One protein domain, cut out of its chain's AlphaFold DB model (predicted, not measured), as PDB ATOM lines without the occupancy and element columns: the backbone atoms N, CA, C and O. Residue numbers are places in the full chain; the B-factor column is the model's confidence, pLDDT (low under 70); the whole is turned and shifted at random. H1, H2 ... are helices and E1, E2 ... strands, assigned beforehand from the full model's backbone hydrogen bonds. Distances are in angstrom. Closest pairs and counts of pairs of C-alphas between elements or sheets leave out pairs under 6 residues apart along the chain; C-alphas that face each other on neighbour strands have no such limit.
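What this domain is: This is residues 13 to 22 and 55 to 202 of the 220 residues of an uncharacterized protein of Parcubacteria group bacterium Licking1014_17 (UniProt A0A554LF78). A twisted five-strand sheet makes the core; H3 and H4 cover one face and H2 the other, with H1 beyond H2 and H5 beside H3. The hairpin E2 and E3 sticks out from this body as a two-strand arm and makes the length. The printed part has 158 residues, with five named helices and seven named strands in the order H1 H2 E1 E2 E3 E4 E5 E6 H3 H4 E7 H5, class mixed. The larger sheet runs E5 E6 E4 E1 E7, mixed; E2 and E3 are antiparallel. The whole is only just compact, close to loose, with a radius of gyration of the C-alphas of 17.9 A and spans of 64 by 35 by 32 A.

Where its parts are: Find C-alpha 13 at (319.093, 209.086, 264.790); from there H1 runs to residue 20. Past the cut, H2 holds residues 55 to 62. E1, residues 77 to 83, is 17.0 A long. E2, residues 92 to 99, begins at C-alpha 92 (328.793, 179.843, 248.278) and is 20.1 A long; E3, residues 103 to 110, is 22.0 A. E4, residues 116 to 122, is 19.5 A; E5 is residues 146 to 148; E6, residues 151 to 157, is 19.6 A. Then come H3, residues 158 to 166, 12.5 A; H4, residues 170 to 178, 11.1 A; E7, residues 180 to 184; and H5, residues 188 to 195, ending at C-alpha 195 (322.481, 204.642, 239.486).

How they stand to each other: Look first at E4, parallel to E6 with N 120 and O 154 2.8 A apart, and antiparallel to E1 with N 119 and O 81 at 2.8 A. E1 and E7 are antiparallel, N 80 to O 183 2.9 A. E5 and E6 form a hairpin, N 153 to O 146 2.9 A, and so do E2 and E3, N 95 to O 107 2.9 A. E6, H3 H4, E7 form a split strand-helix-strand unit, two strands running the same way with E4 and E1 between them; its crossover is right-handed. H4 runs across the strands at a height over the sheet of 9.0 A. H3 stands up from the sheet on the same face and touches H4, C-alphas 165 and 173 being closest at 5.3 A. H5 only grazes the sheet with residues 188 to 191 and touches H3, C-alphas 162 and 195 being closest at 5.6 A. H2 is on the opposite face and only just touches H1, with 3 pairs of C-alphas within 8 A, the closest Phe 19 and Ala 56 at 6.4 A. In the five helices every O i to N i+4 pair is within hydrogen-bond range.

The domain as a whole: The C-alphas of Thr 70 and Phe 101, the two farthest apart, are 63.9 A from each other. Residues 23 to 54 are not printed; C-alphas 22 and 55 are 10.4 A apart across the cut. The links from H2 to E1 and from E4 to E5 are long. Mean pLDDT of the printed part is 80.1; look for values under 70 at residues 66 to 70, 100 to 102 and 126 to 149.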
ATOM      1  N   ASP A  13     319.505 208.574 263.480       84.81
ATOM      2  CA  ASP A  13     319.093 209.086 264.790       84.81
ATOM      3  C   ASP A  13     318.739 207.970 265.778       84.81
ATOM      4  O   ASP A  13     318.990 208.092 266.977       84.81
ATOM      5  N   ASP A  14     318.184 206.854 265.300       86.12
ATOM      6  CA  ASP A  14     317.863 205.719 266.162       86.12
ATOM      7  C   ASP A  14     319.141 205.038 266.644       86.12
ATOM      8  O   ASP A  14     319.296 204.782 267.840       86.12
ATOM      9  N   PHE A  15     320.114 204.843 265.752       86.62
ATOM     10  CA  PHE A  15     321.438 204.348 266.129       86.62
ATOM     11  C   PHE A  15     322.152 205.270 267.110       86.62
ATOM     12  O   PHE A  15     322.765 204.771 268.056       86.62
ATOM     13  N   THR A  16     322.052 206.587 266.923       89.38
ATOM     14  CA  THR A  16     322.618 207.578 267.842       89.38
ATOM     15  C   THR A  16     322.020 207.431 269.240       89.38
ATOM     16  O   THR A  16     322.780 207.310 270.200       89.38
ATOM     17  N   LYS A  17     320.691 207.301 269.369       91.81
ATOM     18  CA  LYS A  17     320.034 207.058 270.670       91.81
ATOM     19  C   LYS A  17     320.571 205.796 271.352       91.81
ATOM     20  O   LYS A  17     320.865 205.811 272.547       91.81
ATOM     21  N   TYR A  18     320.726 204.694 270.610       92.56
ATOM     22  CA  TYR A  18     321.300 203.464 271.167       92.56
ATOM     23  C   TYR A  18     322.782 203.615 271.524       92.56
ATOM     24  O   TYR A  18     323.223 203.027 272.512       92.56
ATOM     25  N   PHE A  19     323.554 204.373 270.748       91.12
ATOM     26  CA  PHE A  19     324.966 204.623 271.023       91.12
ATOM     27  C   PHE A  19     325.146 205.422 272.316       91.12
ATOM     28  O   PHE A  19     325.887 204.988 273.199       91.12
ATOM     29  N   GLU A  20     324.422 206.533 272.456       92.06
ATOM     30  CA  GLU A  20     324.442 207.395 273.643       92.06
ATOM     31  C   GLU A  20     323.979 206.648 274.896       92.06
ATOM     32  O   GLU A  20     324.564 206.795 275.968       92.06
ATOM     33  N   ALA A  21     322.984 205.769 274.753       93.81
ATOM     34  CA  ALA A  21     322.520 204.910 275.834       93.81
ATOM     35  C   ALA A  21     323.438 203.703 276.111       93.81
ATOM     36  O   ALA A  21     323.118 202.890 276.977       93.81
ATOM     37  N   THR A  22     324.559 203.539 275.397       93.81
ATOM     38  CA  THR A  22     325.472 202.378 275.483       93.81
ATOM     39  C   THR A  22     324.796 201.023 275.220       93.81
ATOM     40  O   THR A  22     325.184 199.988 275.760       93.81
ATOM     41  N   LEU A  55     328.290 196.928 266.711       91.88
ATOM     42  CA  LEU A  55     327.575 198.094 266.197       91.88
ATOM     43  C   LEU A  55     328.123 199.411 266.748       91.88
ATOM     44  O   LEU A  55     328.081 200.413 266.044       91.88
ATOM     45  N   ALA A  56     328.665 199.424 267.968       89.62
ATOM     46  CA  ALA A  56     329.293 200.617 268.525       89.62
ATOM     47  C   ALA A  56     330.597 200.971 267.796       89.62
ATOM     48  O   ALA A  56     330.891 202.152 267.613       89.62
ATOM     49  N   ASP A  57     331.362 199.965 267.364       87.25
ATOM     50  CA  ASP A  57     332.575 200.186 266.575       87.25
ATOM     51  C   ASP A  57     332.224 200.665 265.167       87.25
ATOM     52  O   ASP A  57     332.798 201.648 264.703       87.25
ATOM     53  N   LEU A  58     331.215 200.055 264.534       89.88
ATOM     54  CA  LEU A  58     330.692 200.530 263.254       89.88
ATOM     55  C   LEU A  58     330.188 201.976 263.359       89.88
ATOM     56  O   LEU A  58     330.576 202.804 262.545       89.88
ATOM     57  N   TYR A  59     329.395 202.311 264.384       88.69
ATOM     58  CA  TYR A  59     328.894 203.672 264.604       88.69
ATOM     59  C   TYR A  59     330.036 204.690 264.724       88.69
ATOM     60  O   TYR A  59     330.015 205.732 264.076       88.69
ATOM     61  N   LYS A  60     331.074 204.383 265.509       84.44
ATOM     62  CA  LYS A  60     332.248 205.262 265.656       84.44
ATOM     63  C   LYS A  60     333.029 205.444 264.357       84.44
ATOM     64  O   LYS A  60     333.667 206.475 264.194       84.44
ATOM     65  N   LEU A  61     333.018 204.446 263.472       83.25
ATOM     66  CA  LEU A  61     333.689 204.524 262.177       83.25
ATOM     67  C   LEU A  61     332.877 205.311 261.151       83.25
ATOM     68  O   LEU A  61     333.461 206.008 260.339       83.25
ATOM     69  N   VAL A  62     331.548 205.223 261.172       84.38
ATOM     70  CA  VAL A  62     330.667 205.890 260.190       84.38
ATOM     71  C   VAL A  62     330.252 207.301 260.610       84.38
ATOM     72  O   VAL A  62     329.673 208.021 259.806       84.38
ATOM     73  N   THR A  63     330.562 207.717 261.841       80.62
ATOM     74  CA  THR A  63     330.249 209.048 262.389       80.62
ATOM     75  C   THR A  63     331.510 209.783 262.847       80.62
ATOM     76  O   THR A  63     332.599 209.217 262.878       80.62
ATOM     77  N   GLY A  64     331.390 211.074 263.173       71.62
ATOM     78  CA  GLY A  64     332.517 211.855 263.699       71.62
ATOM     79  C   GLY A  64     333.503 212.377 262.646       71.62
ATOM     80  O   GLY A  64     334.566 212.868 263.021       71.62
ATOM     81  N   TRP A  65     333.160 212.280 261.359       73.06
ATOM     82  CA  TRP A  65     333.989 212.712 260.230       73.06
ATOM     83  C   TRP A  65     334.079 214.235 260.187       73.06
ATOM     84  O   TRP A  65     333.075 214.911 260.409       73.06
ATOM     85  N   LYS A  66     335.256 214.782 259.876       67.38
ATOM     86  CA  LYS A  66     335.445 216.227 259.711       67.38
ATOM     87  C   LYS A  66     336.009 216.561 258.338       67.38
ATOM     88  O   LYS A  66     337.054 216.058 257.963       67.38
ATOM     89  N   VAL A  67     335.338 217.472 257.650       66.19
ATOM     90  CA  VAL A  67     335.725 218.081 256.372       66.19
ATOM     91  C   VAL A  67     336.140 219.513 256.684       66.19
ATOM     92  O   VAL A  67     335.334 220.277 257.214       66.19
ATOM     93  N   ASN A  68     337.403 219.883 256.454       66.44
ATOM     94  CA  ASN A  68     337.941 221.210 256.806       66.44
ATOM     95  C   ASN A  68     337.578 221.666 258.233       66.44
ATOM     96  O   ASN A  68     337.056 222.760 258.441       66.44
ATOM     97  N   HIS A  69     337.798 220.800 259.227       66.75
ATOM     98  CA  HIS A  69     337.425 221.015 260.639       66.75
ATOM     99  C   HIS A  69     335.917 221.118 260.938       66.75
ATOM    100  O   HIS A  69     335.543 221.213 262.110       66.75
ATOM    101  N   THR A  70     335.054 221.025 259.930       68.88
ATOM    102  CA  THR A  70     333.596 221.011 260.079       68.88
ATOM    103  C   THR A  70     333.111 219.575 260.189       68.88
ATOM    104  O   THR A  70     333.444 218.736 259.358       68.88
ATOM    105  N   LEU A  71     332.345 219.272 261.238       75.25
ATOM    106  CA  LEU A  71     331.756 217.948 261.423       75.25
ATOM    107  C   LEU A  71     330.749 217.672 260.301       75.25
ATOM    108  O   LEU A  71     329.854 218.487 260.081       75.25
ATOM    109  N   VAL A  72     330.878 216.523 259.637       76.75
ATOM    110  CA  VAL A  72     329.876 216.041 258.683       76.75
ATOM    111  C   VAL A  72     328.581 215.777 259.455       76.75
ATOM    112  O   VAL A  72     328.590 214.968 260.391       76.75
ATOM    113  N   PRO A  73     327.479 216.456 259.104       83.12
ATOM    114  CA  PRO A  73     326.199 216.248 259.764       83.12
ATOM    115  C   PRO A  73     325.701 214.804 259.601       83.12
ATOM    116  O   PRO A  73     325.877 214.188 258.549       83.12
ATOM    117  N   LEU A  74     325.075 214.241 260.638       82.44
ATOM    118  CA  LEU A  74     324.560 212.864 260.594       82.44
ATOM    119  C   LEU A  74     323.469 212.681 259.531       82.44
ATOM    120  O   LEU A  74     323.381 211.623 258.912       82.44
ATOM    121  N   ASP A  75     322.671 213.721 259.296       84.56
ATOM    122  CA  ASP A  75     321.656 213.774 258.248       84.56
ATOM    123  C   ASP A  75     322.266 213.798 256.841       84.56
ATOM    124  O   ASP A  75     321.589 213.391 255.890       84.56
ATOM    125  N   ASP A  76     323.546 214.170 256.698       87.50
ATOM    126  CA  ASP A  76     324.260 214.069 255.428       87.50
ATOM    127  C   ASP A  76     324.612 212.620 255.055       87.50
ATOM    128  O   ASP A  76     324.731 212.303 253.868       87.50
ATOM    129  N   ILE A  77     324.659 211.698 256.020       88.44
ATOM    130  CA  ILE A  77     324.857 210.275 255.736       88.44
ATOM    131  C   ILE A  77     323.576 209.710 255.105       88.44
ATOM    132  O   ILE A  77     322.550 209.512 255.754       88.44
ATOM    133  N   VAL A  78     323.635 209.444 253.800       91.94
ATOM    134  CA  VAL A  78     322.538 208.889 252.998       91.94
ATOM    135  C   VAL A  78     322.273 207.438 253.374       91.94
ATOM    136  O   VAL A  78     321.121 207.051 253.573       91.94
ATOM    137  N   ALA A  79     323.330 206.629 253.447       92.69
ATOM    138  CA  ALA A  79     323.227 205.218 253.786       92.69
ATOM    139  C   ALA A  79     324.567 204.630 254.223       92.69
ATOM    140  O   ALA A  79     325.627 205.078 253.786       92.69
ATOM    141  N   VAL A  80     324.496 203.551 254.997       93.69
ATOM    142  CA  VAL A  80     325.587 202.582 255.113       93.69
ATOM    143  C   VAL A  80     325.127 201.236 254.625       93.69
ATOM    144  O   VAL A  80     324.098 200.713 255.050       93.69
ATOM    145  N   ILE A  81     325.910 200.680 253.714       95.31
ATOM    146  CA  ILE A  81     325.593 199.455 253.003       95.31
ATOM    147  C   ILE A  81     326.685 198.445 253.311       95.31
ATOM    148  O   ILE A  81     327.838 198.674 252.963       95.31
ATOM    149  N   ALA A  82     326.327 197.321 253.927       95.25
ATOM    150  CA  ALA A  82     327.229 196.180 254.007       95.25
ATOM    151  C   ALA A  82     327.256 195.464 252.655       95.25
ATOM    152  O   ALA A  82     326.195 195.243 252.072       95.25
ATOM    153  N   PHE A  83     328.423 195.090 252.143       94.56
ATOM    154  CA  PHE A  83     328.559 194.419 250.847       94.56
ATOM    155  C   PHE A  83     329.666 193.355 250.873       94.56
ATOM    156  O   PHE A  83     330.149 192.972 251.940       94.56
ATOM    157  N   GLY A  84     329.980 192.780 249.712       91.06
ATOM    158  CA  GLY A  84     331.063 191.811 249.582       91.06
ATOM    159  C   GLY A  84     330.752 190.436 250.174       91.06
ATOM    160  O   GLY A  84     329.598 190.003 250.289       91.06
ATOM    161  N   SER A  85     331.811 189.704 250.516       89.38
ATOM    162  CA  SER A  85     331.743 188.281 250.873       89.38
ATOM    163  C   SER A  85     330.863 188.007 252.093       89.38
ATOM    164  O   SER A  85     330.198 186.972 252.140       89.38
ATOM    165  N   ALA A  86     330.785 188.933 253.050       89.56
ATOM    166  CA  ALA A  86     329.998 188.741 254.264       89.56
ATOM    167  C   ALA A  86     328.481 188.687 254.015       89.56
ATOM    168  O   ALA A  86     327.760 187.979 254.725       89.56
ATOM    169  N   VAL A  87     327.998 189.372 252.970       90.62
ATOM    170  CA  VAL A  87     326.570 189.446 252.610       90.62
ATOM    171  C   VAL A  87     326.247 188.886 251.225       90.62
ATOM    172  O   VAL A  87     325.074 188.868 250.851       90.62
ATOM    173  N   ARG A  88     327.220 188.350 250.484       88.38
ATOM    174  CA  ARG A  88     327.011 187.780 249.144       88.38
ATOM    175  C   ARG A  88     326.011 186.620 249.123       88.38
ATOM    176  O   ARG A  88     326.112 185.696 249.935       88.38
ATOM    177  N   HIS A  89     325.094 186.652 248.155       84.12
ATOM    178  CA  HIS A  89     324.112 185.603 247.881       84.12
ATOM    179  C   HIS A  89     324.303 185.002 246.467       84.12
ATOM    180  O   HIS A  89     324.467 185.775 245.523       84.12
ATOM    181  N   PRO A  90     324.218 183.665 246.295       81.00
ATOM    182  CA  PRO A  90     324.150 182.654 247.353       81.00
ATOM    183  C   PRO A  90     325.449 182.630 248.180       81.00
ATOM    184  O   PRO A  90     326.495 183.069 247.715       81.00
ATOM    185  N   GLY A  91     325.388 182.146 249.424       82.56
ATOM    186  CA  GLY A  91     326.517 182.141 250.374       82.56
ATOM    187  C   GLY A  91     327.637 181.141 250.053       82.56
ATOM    188  O   GLY A  91     328.292 180.637 250.962       82.56
ATOM    189  N   PHE A  92     327.826 180.813 248.777       83.31
ATOM    190  CA  PHE A  92     328.793 179.843 248.278       83.31
ATOM    191  C   PHE A  92     329.570 180.453 247.114       83.31
ATOM    192  O   PHE A  92     329.048 181.281 246.371       83.31
ATOM    193  N   GLN A  93     330.812 180.016 246.946       83.38
ATOM    194  CA  GLN A  93     331.661 180.398 245.824       83.38
ATOM    195  C   GLN A  93     332.159 179.159 245.084       83.38
ATOM    196  O   GLN A  93     332.396 178.111 245.688       83.38
ATOM    197  N   GLU A  94     332.319 179.287 243.771       85.12
ATOM    198  CA  GLU A  94     332.910 178.242 242.944       85.12
ATOM    199  C   GLU A  94     334.434 178.297 243.036       85.12
ATOM    200  O   GLU A  94     335.054 179.330 242.782       85.12
ATOM    201  N   VAL A  95     335.049 177.168 243.376       83.81
ATOM    202  CA  VAL A  95     336.501 177.029 243.453       83.81
ATOM    203  C   VAL A  95     336.937 175.905 242.527       83.81
ATOM    204  O   VAL A  95     336.437 174.782 242.604       83.81
ATOM    205  N   LYS A  96     337.898 176.202 241.649       83.69
ATOM    206  CA  LYS A  96     338.542 175.195 240.800       83.69
ATOM    207  C   LYS A  96     339.646 174.506 241.591       83.69
ATOM    208  O   LYS A  96     340.587 175.158 242.040       83.69
ATOM    209  N   ARG A  97     339.553 173.187 241.746       80.38
ATOM    210  CA  ARG A  97     340.581 172.358 242.387       80.38
ATOM    211  C   ARG A  97     341.110 171.326 241.408       80.38
ATOM    212  O   ARG A  97     340.344 170.587 240.797       80.38
ATOM    213  N   ASN A  98     342.431 171.236 241.307       74.12
ATOM    214  CA  ASN A  98     343.072 170.139 240.595       74.12
ATOM    215  C   ASN A  98     343.173 168.940 241.532       74.12
ATOM    216  O   ASN A  98     343.920 168.967 242.508       74.12
ATOM    217  N   ARG A  99     342.420 167.880 241.232       73.62
ATOM    218  CA  ARG A  99     342.580 166.599 241.919       73.62
ATOM    219  C   ARG A  99     343.561 165.742 241.133       73.62
ATOM    220  O   ARG A  99     343.378 165.523 239.932       73.62
ATOM    221  N   LEU A 100     344.581 165.238 241.825       59.28
ATOM    222  CA  LEU A 100     345.516 164.268 241.262       59.28
ATOM    223  C   LEU A 100     344.693 163.100 240.676       59.28
ATOM    224  O   LEU A 100     343.822 162.561 241.357       59.28
ATOM    225  N   PHE A 101     344.919 162.774 239.399       69.94
ATOM    226  CA  PHE A 101     344.218 161.738 238.612       69.94
ATOM    227  C   PHE A 101     342.773 162.009 238.144       69.94
ATOM    228  O   PHE A 101     342.205 161.149 237.476       69.94
ATOM    229  N   ARG A 102     342.160 163.170 238.428       69.19
ATOM    230  CA  ARG A 102     340.793 163.495 237.946       69.19
ATOM    231  C   ARG A 102     340.667 164.810 237.169       69.19
ATOM    232  O   ARG A 102     339.577 165.127 236.705       69.19
ATOM    233  N   GLY A 103     341.766 165.544 236.991       74.75
ATOM    234  CA  GLY A 103     341.749 166.840 236.312       74.75
ATOM    235  C   GLY A 103     341.090 167.947 237.155       74.75
ATOM    236  O   GLY A 103     340.874 167.761 238.359       74.75
ATOM    237  N   PRO A 104     340.822 169.121 236.556       80.00
ATOM    238  CA  PRO A 104     340.192 170.241 237.245       80.00
ATOM    239  C   PRO A 104     338.720 169.940 237.545       80.00
ATOM    240  O   PRO A 104     337.946 169.613 236.648       80.00
ATOM    241  N   VAL A 105     338.325 170.095 238.807       81.19
ATOM    242  CA  VAL A 105     336.935 169.991 239.266       81.19
ATOM    243  C   VAL A 105     336.505 171.342 239.827       81.19
ATOM    244  O   VAL A 105     337.247 171.960 240.594       81.19
ATOM    245  N   THR A 106     335.314 171.805 239.450       85.19
ATOM    246  CA  THR A 106     334.672 172.972 240.070       85.19
ATOM    247  C   THR A 106     333.830 172.494 241.248       85.19
ATOM    248  O   THR A 106     332.936 171.667 241.075       85.19
ATOM    249  N   GLU A 107     334.120 172.996 242.444       85.62
ATOM    250  CA  GLU A 107     333.393 172.675 243.675       85.62
ATOM    251  C   GLU A 107     332.767 173.951 244.248       85.62
ATOM    252  O   GLU A 107     333.391 175.012 244.233       85.62
ATOM    253  N   GLN A 108     331.546 173.854 244.779       84.62
ATOM    254  CA  GLN A 108     330.938 174.939 245.550       84.62
ATOM    255  C   GLN A 108     331.378 174.828 247.008       84.62
ATOM    256  O   GLN A 108     331.145 173.804 247.655       84.62
ATOM    257  N   VAL A 109     332.005 175.878 247.537       81.00
ATOM    258  CA  VAL A 109     332.418 175.954 248.945       81.00
ATOM    259  C   VAL A 109     331.667 177.076 249.662       81.00
ATOM    260  O   VAL A 109     331.432 178.122 249.050       81.00
ATOM    261  N   PRO A 110     331.280 176.898 250.942       81.25
ATOM    262  CA  PRO A 110     330.695 177.979 251.728       81.25
ATOM    263  C   PRO A 110     331.640 179.180 251.787       81.25
ATOM    264  O   PRO A 110     332.843 179.015 251.998       81.25
ATOM    265  N   ILE A 111     331.098 180.384 251.624       82.50
ATOM    266  CA  ILE A 111     331.829 181.618 251.917       82.50
ATOM    267  C   ILE A 111     331.987 181.710 253.439       82.50
ATOM    268  O   ILE A 111     331.030 181.445 254.160       82.50
ATOM    269  N   GLN A 112     333.187 182.051 253.913       80.81
ATOM    270  CA  GLN A 112     333.519 182.223 255.331       80.81
ATOM    271  C   GLN A 112     334.339 183.513 255.486       80.81
ATOM    272  O   GLN A 112     335.557 183.477 255.312       80.81
ATOM    273  N   PRO A 113     333.683 184.662 255.705       79.19
ATOM    274  CA  PRO A 113     334.352 185.952 255.808       79.19
ATOM    275  C   PRO A 113     335.116 186.078 257.136       79.19
ATOM    276  O   PRO A 113     334.647 185.614 258.177       79.19
ATOM    277  N   SER A 114     336.277 186.731 257.096       75.81
ATOM    278  CA  SER A 114     337.006 187.222 258.279       75.81
ATOM    279  C   SER A 114     336.712 188.692 258.587       75.81
ATOM    280  O   SER A 114     337.012 189.164 259.683       75.81
ATOM    281  N   ASP A 115     336.131 189.395 257.619       83.62
ATOM    282  CA  ASP A 115     335.853 190.824 257.606       83.62
ATOM    283  C   ASP A 115     334.500 191.118 256.931       83.62
ATOM    284  O   ASP A 115     333.841 190.250 256.352       83.62
ATOM    285  N   ALA A 116     334.030 192.348 257.096       90.38
ATOM    286  CA  ALA A 116     332.823 192.858 256.474       90.38
ATOM    287  C   ALA A 116     333.121 194.190 255.797       90.38
ATOM    288  O   ALA A 116     333.580 195.130 256.450       90.38
ATOM    289  N   ASP A 117     332.783 194.271 254.513       92.81
ATOM    290  CA  ASP A 117     332.873 195.497 253.736       92.81
ATOM    291  C   ASP A 117     331.647 196.380 253.970       92.81
ATOM    292  O   ASP A 117     330.501 195.919 253.912       92.81
ATOM    293  N   PHE A 118     331.880 197.672 254.174       94.06
ATOM    294  CA  PHE A 118     330.853 198.692 254.322       94.06
ATOM    295  C   PHE A 118     331.138 199.877 253.411       94.06
ATOM    296  O   PHE A 118     332.259 200.374 253.338       94.06
ATOM    297  N   LEU A 119     330.098 200.359 252.742       93.00
ATOM    298  CA  LEU A 119     330.120 201.605 251.996       93.00
ATOM    299  C   LEU A 119     329.268 202.639 252.728       93.00
ATOM    300  O   LEU A 119     328.071 202.424 252.910       93.00
ATOM    301  N   VAL A 120     329.874 203.764 253.099       91.38
ATOM    302  CA  VAL A 120     329.189 204.968 253.575       91.38
ATOM    303  C   VAL A 120     328.922 205.879 252.388       91.38
ATOM    304  O   VAL A 120     329.850 206.245 251.666       91.38
ATOM    305  N   ILE A 121     327.660 206.249 252.199       90.94
ATOM    306  CA  ILE A 121     327.233 207.220 251.196       90.94
ATOM    307  C   ILE A 121     326.894 208.523 251.914       90.94
ATOM    308  O   ILE A 121     326.022 208.530 252.781       90.94
ATOM    309  N   THR A 122     327.550 209.612 251.537       88.56
ATOM    310  CA  THR A 122     327.276 210.976 252.022       88.56
ATOM    311  C   THR A 122     326.678 211.830 250.912       88.56
ATOM    312  O   THR A 122     326.828 211.507 249.731       88.56
ATOM    313  N   GLY A 123     325.951 212.894 251.256       86.25
ATOM    314  CA  GLY A 123     325.451 213.837 250.256       86.25
ATOM    315  C   GLY A 123     326.605 214.584 249.596       86.25
ATOM    316  O   GLY A 123     326.670 214.646 248.366       86.25
ATOM    317  N   GLU A 124     327.553 215.042 250.409       79.50
ATOM    318  CA  GLU A 124     328.767 215.707 249.946       79.50
ATOM    319  C   GLU A 124     329.900 214.712 249.651       79.50
ATOM    320  O   GLU A 124     329.995 213.629 250.236       79.50
ATOM    321  N   ASN A 125     330.784 215.076 248.718       74.19
ATOM    322  CA  ASN A 125     331.994 214.303 248.448       74.19
ATOM    323  C   ASN A 125     333.023 214.567 249.547       74.19
ATOM    324  O   ASN A 125     333.546 215.676 249.636       74.19
ATOM    325  N   LEU A 126     333.374 213.545 250.325       68.12
ATOM    326  CA  LEU A 126     334.478 213.661 251.273       68.12
ATOM    327  C   LEU A 126     335.797 213.496 250.496       68.12
ATOM    328  O   LEU A 126     336.062 212.443 249.910       68.12
ATOM    329  N   MET A 127     336.598 214.559 250.409       53.81
ATOM    330  CA  MET A 127     337.886 214.562 249.702       53.81
ATOM    331  C   MET A 127     339.027 214.172 250.655       53.81
ATOM    332  O   MET A 127     338.994 214.463 251.844       53.81
ATOM    333  N   ARG A 128     340.067 213.521 250.118       46.38
ATOM    334  CA  ARG A 128     341.216 212.975 250.870       46.38
ATOM    335  C   ARG A 128     342.139 214.033 251.498       46.38
ATOM    336  O   ARG A 128     342.904 213.692 252.390       46.38
ATOM    337  N   GLU A 129     342.108 215.275 251.019       42.09
ATOM    338  CA  GLU A 129     342.983 216.362 251.501       42.09
ATOM    339  C   GLU A 129     342.511 216.977 252.823       42.09
ATOM    340  O   GLU A 129     343.234 217.738 253.462       42.09
ATOM    341  N   GLU A 130     341.314 216.611 253.264       43.97
ATOM    342  CA  GLU A 130     340.720 217.080 254.499       43.97
ATOM    343  C   GLU A 130     340.847 215.947 255.508       43.97
ATOM    344  O   GLU A 130     340.444 214.823 255.230       43.97
ATOM    345  N   VAL A 131     341.485 216.203 256.646       42.91
ATOM    346  CA  VAL A 131     341.819 215.175 257.641       42.91
ATOM    347  C   VAL A 131     340.563 214.410 258.085       42.91
ATOM    348  O   VAL A 131     339.820 214.862 258.957       42.91
ATOM    349  N   LEU A 132     340.341 213.227 257.505       51.22
ATOM    350  CA  LEU A 132     339.303 212.284 257.913       51.22
ATOM    351  C   LEU A 132     339.876 211.376 259.001       51.22
ATOM    352  O   LEU A 132     340.193 210.215 258.764       51.22
ATOM    353  N   GLU A 133     340.026 211.914 260.205       50.78
ATOM    354  CA  GLU A 133     340.266 211.090 261.384       50.78
ATOM    355  C   GLU A 133     338.942 210.915 262.133       50.78
ATOM    356  O   GLU A 133     338.339 211.912 262.554       50.78
ATOM    357  N   PRO A 134     338.468 209.676 262.363       50.47
ATOM    358  CA  PRO A 134     337.528 209.455 263.444       50.47
ATOM    359  C   PRO A 134     338.218 209.969 264.709       50.47
ATOM    360  O   PRO A 134     339.299 209.498 265.049       50.47
ATOM    361  N   ILE A 135     337.590 210.897 265.436       47.00
ATOM    362  CA  ILE A 135     338.164 211.595 266.613       47.00
ATOM    363  C   ILE A 135     338.729 210.623 267.685       47.00
ATOM    364  O   ILE A 135     339.452 211.025 268.590       47.00
ATOM    365  N   SER A 136     338.415 209.327 267.593       39.84
ATOM    366  CA  SER A 136     338.815 208.267 268.521       39.84
ATOM    367  C   SER A 136     339.860 207.267 267.993       39.84
ATOM    368  O   SER A 136     340.093 206.252 268.655       39.84
ATOM    369  N   LEU A 137     340.474 207.489 266.824       42.66
ATOM    370  CA  LEU A 137     341.369 206.519 266.184       42.66
ATOM    371  C   LEU A 137     342.631 207.164 265.601       42.66
ATOM    372  O   LEU A 137     342.570 207.875 264.609       42.66
ATOM    373  N   HIS A 138     343.790 206.841 266.181       34.69
ATOM    374  CA  HIS A 138     345.074 206.998 265.498       34.69
ATOM    375  C   HIS A 138     345.125 205.997 264.335       34.69
ATOM    376  O   HIS A 138     345.208 204.791 264.576       34.69
ATOM    377  N   THR A 139     345.048 206.464 263.089       35.72
ATOM    378  CA  THR A 139     345.066 205.600 261.895       35.72
ATOM    379  C   THR A 139     346.081 206.070 260.860       35.72
ATOM    380  O   THR A 139     346.259 207.262 260.643       35.72
ATOM    381  N   TYR A 140     346.751 205.091 260.248       30.42
ATOM    382  CA  TYR A 140     347.741 205.242 259.187       30.42
ATOM    383  C   TYR A 140     347.102 205.701 257.865       30.42
ATOM    384  O   TYR A 140     346.019 205.254 257.492       30.42
ATOM    385  N   ASP A 141     347.830 206.568 257.160       31.27
ATOM    386  CA  ASP A 141     347.492 207.196 255.883       31.27
ATOM    387  C   ASP A 141     347.151 206.210 254.753       31.27
ATOM    388  O   ASP A 141     348.020 205.528 254.211       31.27
ATOM    389  N   CYS A 142     345.903 206.236 254.288       30.67
ATOM    390  CA  CYS A 142     345.561 206.697 252.937       30.67
ATOM    391  C   CYS A 142     344.034 206.720 252.774       30.67
ATOM    392  O   CYS A 142     343.360 205.712 252.953       30.67
ATOM    393  N   GLY A 143     343.474 207.890 252.448       39.84
ATOM    394  CA  GLY A 143     342.027 208.071 252.352       39.84
ATOM    395  C   GLY A 143     341.318 207.005 251.512       39.84
ATOM    396  O   GLY A 143     341.853 206.513 250.515       39.84
ATOM    397  N   THR A 144     340.060 206.758 251.888       52.94
ATOM    398  CA  THR A 144     339.044 205.870 251.283       52.94
ATOM    399  C   THR A 144     338.933 204.454 251.872       52.94
ATOM    400  O   THR A 144     337.961 203.785 251.542       52.94
ATOM    401  N   TRP A 145     339.858 203.986 252.719       54.69
ATOM    402  CA  TRP A 145     339.831 202.619 253.276       54.69
ATOM    403  C   TRP A 145     340.193 202.627 254.768       54.69
ATOM    404  O   TRP A 145     341.304 203.007 255.126       54.69
ATOM    405  N   ILE A 146     339.270 202.212 255.643       62.59
ATOM    406  CA  ILE A 146     339.530 202.041 257.086       62.59
ATOM    407  C   ILE A 146     339.345 200.570 257.455       62.59
ATOM    408  O   ILE A 146     338.270 200.018 257.227       62.59
ATOM    409  N   GLU A 147     340.366 199.959 258.060       62.03
ATOM    410  CA  GLU A 147     340.293 198.607 258.619       62.03
ATOM    411  C   GLU A 147     340.379 198.648 260.149       62.03
ATOM    412  O   GLU A 147     341.385 199.069 260.723       62.03
ATOM    413  N   LYS A 148     339.320 198.204 260.837       65.94
ATOM    414  CA  LYS A 148     339.339 198.041 262.298       65.94
ATOM    415  C   LYS A 148     338.371 196.961 262.758       65.94
ATOM    416  O   LYS A 148     337.180 197.034 262.483       65.94
ATOM    417  N   GLY A 149     338.865 195.989 263.526       64.31
ATOM    418  CA  GLY A 149     338.013 194.985 264.180       64.31
ATOM    419  C   GLY A 149     337.191 194.133 263.204       64.31
ATOM    420  O   GLY A 149     336.045 193.815 263.507       64.31
ATOM    421  N   GLY A 150     337.750 193.812 262.031       76.75
ATOM    422  CA  GLY A 150     337.051 193.082 260.966       76.75
ATOM    423  C   GLY A 150     336.085 193.939 260.140       76.75
ATOM    424  O   GLY A 150     335.302 193.396 259.374       76.75
ATOM    425  N   ILE A 151     336.102 195.265 260.296       85.50
ATOM    426  CA  ILE A 151     335.330 196.208 259.476       85.50
ATOM    427  C   ILE A 151     336.259 196.784 258.420       85.50
ATOM    428  O   ILE A 151     337.269 197.384 258.788       85.50
ATOM    429  N   HIS A 152     335.894 196.655 257.148       86.44
ATOM    430  CA  HIS A 152     336.494 197.380 256.029       86.44
ATOM    431  C   HIS A 152     335.510 198.451 255.582       86.44
ATOM    432  O   HIS A 152     334.362 198.150 255.264       86.44
ATOM    433  N   LEU A 153     335.921 199.716 255.602       85.56
ATOM    434  CA  LEU A 153     335.022 200.834 255.344       85.56
ATOM    435  C   LEU A 153     335.511 201.708 254.192       85.56
ATOM    436  O   LEU A 153     336.630 202.214 254.215       85.56
ATOM    437  N   VAL A 154     334.615 201.935 253.237       85.12
ATOM    438  CA  VAL A 154     334.769 202.846 252.106       85.12
ATOM    439  C   VAL A 154     333.766 203.983 252.256       85.12
ATOM    440  O   VAL A 154     332.610 203.743 252.589       85.12
ATOM    441  N   ASN A 155     334.168 205.221 251.981       84.31
ATOM    442  CA  ASN A 155     333.255 206.365 251.916       84.31
ATOM    443  C   ASN A 155     333.183 206.919 250.488       84.31
ATOM    444  O   ASN A 155     334.201 206.958 249.794       84.31
ATOM    445  N   ARG A 156     331.984 207.341 250.061       86.31
ATOM    446  CA  ARG A 156     331.762 208.093 248.821       86.31
ATOM    447  C   ARG A 156     330.635 209.106 248.975       86.31
ATOM    448  O   ARG A 156     329.572 208.770 249.490       86.31
ATOM    449  N   GLY A 157     330.807 210.286 248.386       87.62
ATOM    450  CA  GLY A 157     329.671 211.161 248.111       87.62
ATOM    451  C   GLY A 157     328.760 210.582 247.023       87.62
ATOM    452  O   GLY A 157     329.204 209.791 246.181       87.62
ATOM    453  N   VAL A 158     327.489 210.998 246.984       91.56
ATOM    454  CA  VAL A 158     326.517 210.549 245.966       91.56
ATOM    455  C   VAL A 158     327.068 210.718 244.547       91.56
ATOM    456  O   VAL A 158     326.968 209.807 243.726       91.56
ATOM    457  N   SER A 159     327.704 211.853 244.246       88.69
ATOM    458  CA  SER A 159     328.237 212.098 242.902       88.69
ATOM    459  C   SER A 159     329.406 211.164 242.543       88.69
ATOM    460  O   SER A 159     329.451 210.637 241.429       88.69
ATOM    461  N   GLN A 160     330.307 210.884 243.492       88.62
ATOM    462  CA  GLN A 160     331.407 209.927 243.328       88.62
ATOM    463  C   GLN A 160     330.897 208.496 243.149       88.62
ATOM    464  O   GLN A 160     331.417 207.759 242.311       88.62
ATOM    465  N   LEU A 161     329.870 208.104 243.906       91.44
ATOM    466  CA  LEU A 161     329.213 206.809 243.762       91.44
ATOM    467  C   LEU A 161     328.642 206.637 242.350       91.44
ATOM    468  O   LEU A 161     328.951 205.657 241.675       91.44
ATOM    469  N   LEU A 162     327.848 207.602 241.878       92.00
ATOM    470  CA  LEU A 162     327.207 207.543 240.560       92.00
ATOM    471  C   LEU A 162     328.230 207.533 239.422       92.00
ATOM    472  O   LEU A 162     328.078 206.785 238.456       92.00
ATOM    473  N   ASN A 163     329.292 208.332 239.537       89.31
ATOM    474  CA  ASN A 163     330.395 208.304 238.580       89.31
ATOM    475  C   ASN A 163     331.128 206.958 238.602       89.31
ATOM    476  O   ASN A 163     331.434 206.425 237.538       89.31
ATOM    477  N   GLY A 164     331.334 206.374 239.785       88.25
ATOM    478  CA  GLY A 164     331.886 205.029 239.939       88.25
ATOM    479  C   GLY A 164     331.045 203.977 239.218       88.25
ATOM    480  O   GLY A 164     331.579 203.216 238.418       88.25
ATOM    481  N   VAL A 165     329.725 203.975 239.421       89.94
ATOM    482  CA  VAL A 165     328.808 203.056 238.721       89.94
ATOM    483  C   VAL A 165     328.915 203.211 237.201       89.94
ATOM    484  O   VAL A 165     329.074 202.215 236.498       89.94
ATOM    485  N   ARG A 166     328.901 204.447 236.681       89.75
ATOM    486  CA  ARG A 166     329.050 204.717 235.234       89.75
ATOM    487  C   ARG A 166     330.392 204.241 234.678       89.75
ATOM    488  O   ARG A 166     330.458 203.819 233.528       89.75
ATOM    489  N   ALA A 167     331.443 204.308 235.488       88.50
ATOM    490  CA  ALA A 167     332.784 203.853 235.141       88.50
ATOM    491  C   ALA A 167     333.009 202.345 235.381       88.50
ATOM    492  O   ALA A 167     334.127 201.871 235.197       88.50
ATOM    493  N   ASN A 168     331.977 201.586 235.776       84.75
ATOM    494  CA  ASN A 168     332.076 200.176 236.172       84.75
ATOM    495  C   ASN A 168     333.050 199.919 237.337       84.75
ATOM    496  O   ASN A 168     333.670 198.859 237.417       84.75
ATOM    497  N   ASP A 169     333.162 200.867 238.268       87.06
ATOM    498  CA  ASP A 169     333.858 200.646 239.532       87.06
ATOM    499  C   ASP A 169     333.201 199.494 240.299       87.06
ATOM    500  O   ASP A 169     331.986 199.487 240.550       87.06
ATOM    501  N   THR A 170     334.020 198.517 240.677       86.75
ATOM    502  CA  THR A 170     333.572 197.267 241.287       86.75
ATOM    503  C   THR A 170     332.964 197.499 242.660       86.75
ATOM    504  O   THR A 170     331.952 196.874 242.962       86.75
ATOM    505  N   VAL A 171     333.506 198.429 243.453       88.50
ATOM    506  CA  VAL A 171     333.009 198.733 244.805       88.50
ATOM    507  C   VAL A 171     331.630 199.384 244.742       88.50
ATOM    508  O   VAL A 171     330.677 198.867 245.322       88.50
ATOM    509  N   SER A 172     331.494 200.474 243.981       90.62
ATOM    510  CA  SER A 172     330.217 201.189 243.821       90.62
ATOM    511  C   SER A 172     329.125 200.286 243.251       90.62
ATOM    512  O   SER A 172     327.993 200.264 243.737       90.62
ATOM    513  N   SER A 173     329.480 199.508 242.227       91.12
ATOM    514  CA  SER A 173     328.542 198.604 241.565       91.12
ATOM    515  C   SER A 173     328.147 197.438 242.469       91.12
ATOM    516  O   SER A 173     326.969 197.097 242.527       91.12
ATOM    517  N   SER A 174     329.103 196.834 243.187       92.12
ATOM    518  CA  SER A 174     328.843 195.749 244.141       92.12
ATOM    519  C   SER A 174     327.949 196.230 245.282       92.12
ATOM    520  O   SER A 174     326.903 195.630 245.520       92.12
ATOM    521  N   ALA A 175     328.269 197.354 245.924       94.12
ATOM    522  CA  ALA A 175     327.486 197.852 247.049       94.12
ATOM    523  C   ALA A 175     326.009 198.087 246.683       94.12
ATOM    524  O   ALA A 175     325.118 197.657 247.412       94.12
ATOM    525  N   LEU A 176     325.717 198.688 245.525       93.69
ATOM    526  CA  LEU A 176     324.327 198.900 245.099       93.69
ATOM    527  C   LEU A 176     323.632 197.619 244.610       93.69
ATOM    528  O   LEU A 176     322.422 197.467 244.782       93.69
ATOM    529  N   ARG A 177     324.382 196.690 244.007       92.06
ATOM    530  CA  ARG A 177     323.839 195.458 243.415       92.06
ATOM    531  C   ARG A 177     323.620 194.354 244.447       92.06
ATOM    532  O   ARG A 177     322.537 193.777 244.510       92.06
ATOM    533  N   GLU A 178     324.642 194.042 245.236       92.06
ATOM    534  CA  GLU A 178     324.662 192.927 246.192       92.06
ATOM    535  C   GLU A 178     324.661 193.367 247.660       92.06
ATOM    536  O   GLU A 178     324.542 192.518 248.542       92.06
ATOM    537  N   GLY A 179     324.775 194.666 247.940       93.81
ATOM    538  CA  GLY A 179     324.836 195.164 249.307       93.81
ATOM    539  C   GLY A 179     323.485 195.220 250.022       93.81
ATOM    540  O   GLY A 179     322.406 195.282 249.422       93.81
ATOM    541  N   VAL A 180     323.539 195.226 251.350       94.31
ATOM    542  CA  VAL A 180     322.403 195.312 252.267       94.31
ATOM    543  C   VAL A 180     322.513 196.623 253.050       94.31
ATOM    544  O   VAL A 180     323.450 196.776 253.836       94.31
ATOM    545  N   PRO A 181     321.590 197.581 252.845       93.25
ATOM    546  CA  PRO A 181     321.519 198.785 253.661       93.25
ATOM    547  C   PRO A 181     321.303 198.422 255.131       93.25
ATOM    548  O   PRO A 181     320.374 197.685 255.462       93.25
ATOM    549  N   ILE A 182     322.178 198.926 255.995       92.25
ATOM    550  CA  ILE A 182     322.149 198.733 257.450       92.25
ATOM    551  C   ILE A 182     321.332 199.855 258.084       92.25
ATOM    552  O   ILE A 182     320.406 199.600 258.847       92.25
ATOM    553  N   PHE A 183     321.629 201.088 257.690       86.94
ATOM    554  CA  PHE A 183     320.828 202.269 257.978       86.94
ATOM    555  C   PHE A 183     320.826 203.172 256.754       86.94
ATOM    556  O   PHE A 183     321.778 203.174 255.965       86.94
ATOM    557  N   PHE A 184     319.744 203.918 256.576       89.25
ATOM    558  CA  PHE A 184     319.585 204.832 255.455       89.25
ATOM    559  C   PHE A 184     318.514 205.878 255.751       89.25
ATOM    560  O   PHE A 184     317.653 205.695 256.613       89.25
ATOM    561  N   ASN A 185     318.575 206.995 255.034       87.00
ATOM    562  CA  ASN A 185     317.511 207.993 255.013       87.00
ATOM    563  C   ASN A 185     316.717 207.906 253.697       87.00
ATOM    564  O   ASN A 185     317.043 207.130 252.796       87.00
ATOM    565  N   GLY A 186     315.668 208.724 253.571       84.94
ATOM    566  CA  GLY A 186     314.784 208.722 252.398       84.94
ATOM    567  C   GLY A 186     315.454 209.087 251.063       84.94
ATOM    568  O   GLY A 186     314.824 208.944 250.020       84.94
ATOM    569  N   ARG A 187     316.720 209.539 251.054       91.06
ATOM    570  CA  ARG A 187     317.447 209.877 249.817       91.06
ATOM    571  C   ARG A 187     317.977 208.639 249.082       91.06
ATOM    572  O   ARG A 187     318.212 208.725 247.877       91.06
ATOM    573  N   LEU A 188     318.154 207.498 249.762       91.50
ATOM    574  CA  LEU A 188     318.778 206.305 249.171       91.50
ATOM    575  C   LEU A 188     318.034 205.798 247.924       91.50
ATOM    576  O   LEU A 188     318.678 205.469 246.929       91.50
ATOM    577  N   ASP A 189     316.699 205.788 247.936       90.25
ATOM    578  CA  ASP A 189     315.897 205.294 246.808       90.25
ATOM    579  C   ASP A 189     316.120 206.119 245.530       90.25
ATOM    580  O   ASP A 189     316.227 205.570 244.429       90.25
ATOM    581  N   GLY A 190     316.268 207.440 245.678       91.69
ATOM    582  CA  GLY A 190     316.616 208.335 244.576       91.69
ATOM    583  C   GLY A 190     318.004 208.034 244.010       91.69
ATOM    584  O   GLY A 190     318.171 207.955 242.793       91.69
ATOM    585  N   VAL A 191     318.984 207.784 244.886       92.81
ATOM    586  CA  VAL A 191     320.357 207.422 244.493       92.81
ATOM    587  C   VAL A 191     320.389 206.088 243.743       92.81
ATOM    588  O   VAL A 191     321.009 205.996 242.684       92.81
ATOM    589  N   VAL A 192     319.690 205.063 244.244       92.19
ATOM    590  CA  VAL A 192     319.600 203.741 243.595       92.19
ATOM    591  C   VAL A 192     318.937 203.853 242.221       92.19
ATOM    592  O   VAL A 192     319.446 203.296 241.246       92.19
ATOM    593  N   THR A 193     317.848 204.621 242.124       92.69
ATOM    594  CA  THR A 193     317.145 204.872 240.858       92.69
ATOM    595  C   THR A 193     318.063 205.553 239.844       92.69
ATOM    596  O   THR A 193     318.148 205.124 238.695       92.69
ATOM    597  N   GLN A 194     318.806 206.577 240.270       94.69
ATOM    598  CA  GLN A 194     319.722 207.316 239.402       94.69
ATOM    599  C   GLN A 194     320.939 206.487 238.970       94.69
ATOM    600  O   GLN A 194     321.455 206.679 237.868       94.69
ATOM    601  N   ALA A 195     321.396 205.560 239.815       92.56
ATOM    602  CA  ALA A 195     322.481 204.642 239.486       92.56
ATOM    603  C   ALA A 195     322.078 203.603 238.425       92.56
ATOM    604  O   ALA A 195     322.950 203.055 237.752       92.56
ATOM    605  N   GLY A 196     320.779 203.308 238.276       91.69
ATOM    606  CA  GLY A 196     320.278 202.326 237.309       91.69
ATOM    607  C   GLY A 196     320.728 200.888 237.597       91.69
ATOM    608  O   GLY A 196     320.739 200.046 236.699       91.69
ATOM    609  N   VAL A 197     321.131 200.591 238.837       88.31
ATOM    610  CA  VAL A 197     321.623 199.267 239.235       88.31
ATOM    611  C   VAL A 197     320.457 198.401 239.697       88.31
ATOM    612  O   VAL A 197     319.715 198.762 240.605       88.31
ATOM    613  N   THR A 198     320.317 197.216 239.103       88.44
ATOM    614  CA  THR A 198     319.346 196.217 239.567       88.44
ATOM    615  C   THR A 198     319.913 195.446 240.753       88.44
ATOM    616  O   THR A 198     321.003 194.882 240.660       88.44
ATOM    617  N   LYS A 199     319.168 195.398 241.859       87.81
ATOM    618  CA  LYS A 199     319.546 194.641 243.055       87.81
ATOM    619  C   LYS A 199     319.445 193.135 242.808       87.81
ATOM    620  O   LYS A 199     318.430 192.658 242.309       87.81
ATOM    621  N   THR A 200     320.485 192.388 243.167       87.31
ATOM    622  CA  THR A 200     320.563 190.930 242.971       87.31
ATOM    623  C   THR A 200     320.507 190.148 244.276       87.31
ATOM    624  O   THR A 200     320.184 188.963 244.260       87.31
ATOM    625  N   THR A 201     320.804 190.784 245.412       84.56
ATOM    626  CA  THR A 201     320.656 190.138 246.720       84.56
ATOM    627  C   THR A 201     319.217 190.289 247.229       84.56
ATOM    628  O   THR A 201     318.709 191.413 247.283       84.56
ATOM    629  N   PRO A 202     318.538 189.199 247.639       85.69
ATOM    630  CA  PRO A 202     317.245 189.294 248.317       85.69
ATOM    631  C   PRO A 202     317.392 189.678 249.797       85.69
ATOM    632  O   PRO A 202     316.385 189.875 250.479       85.69
TER     633      PRO A 202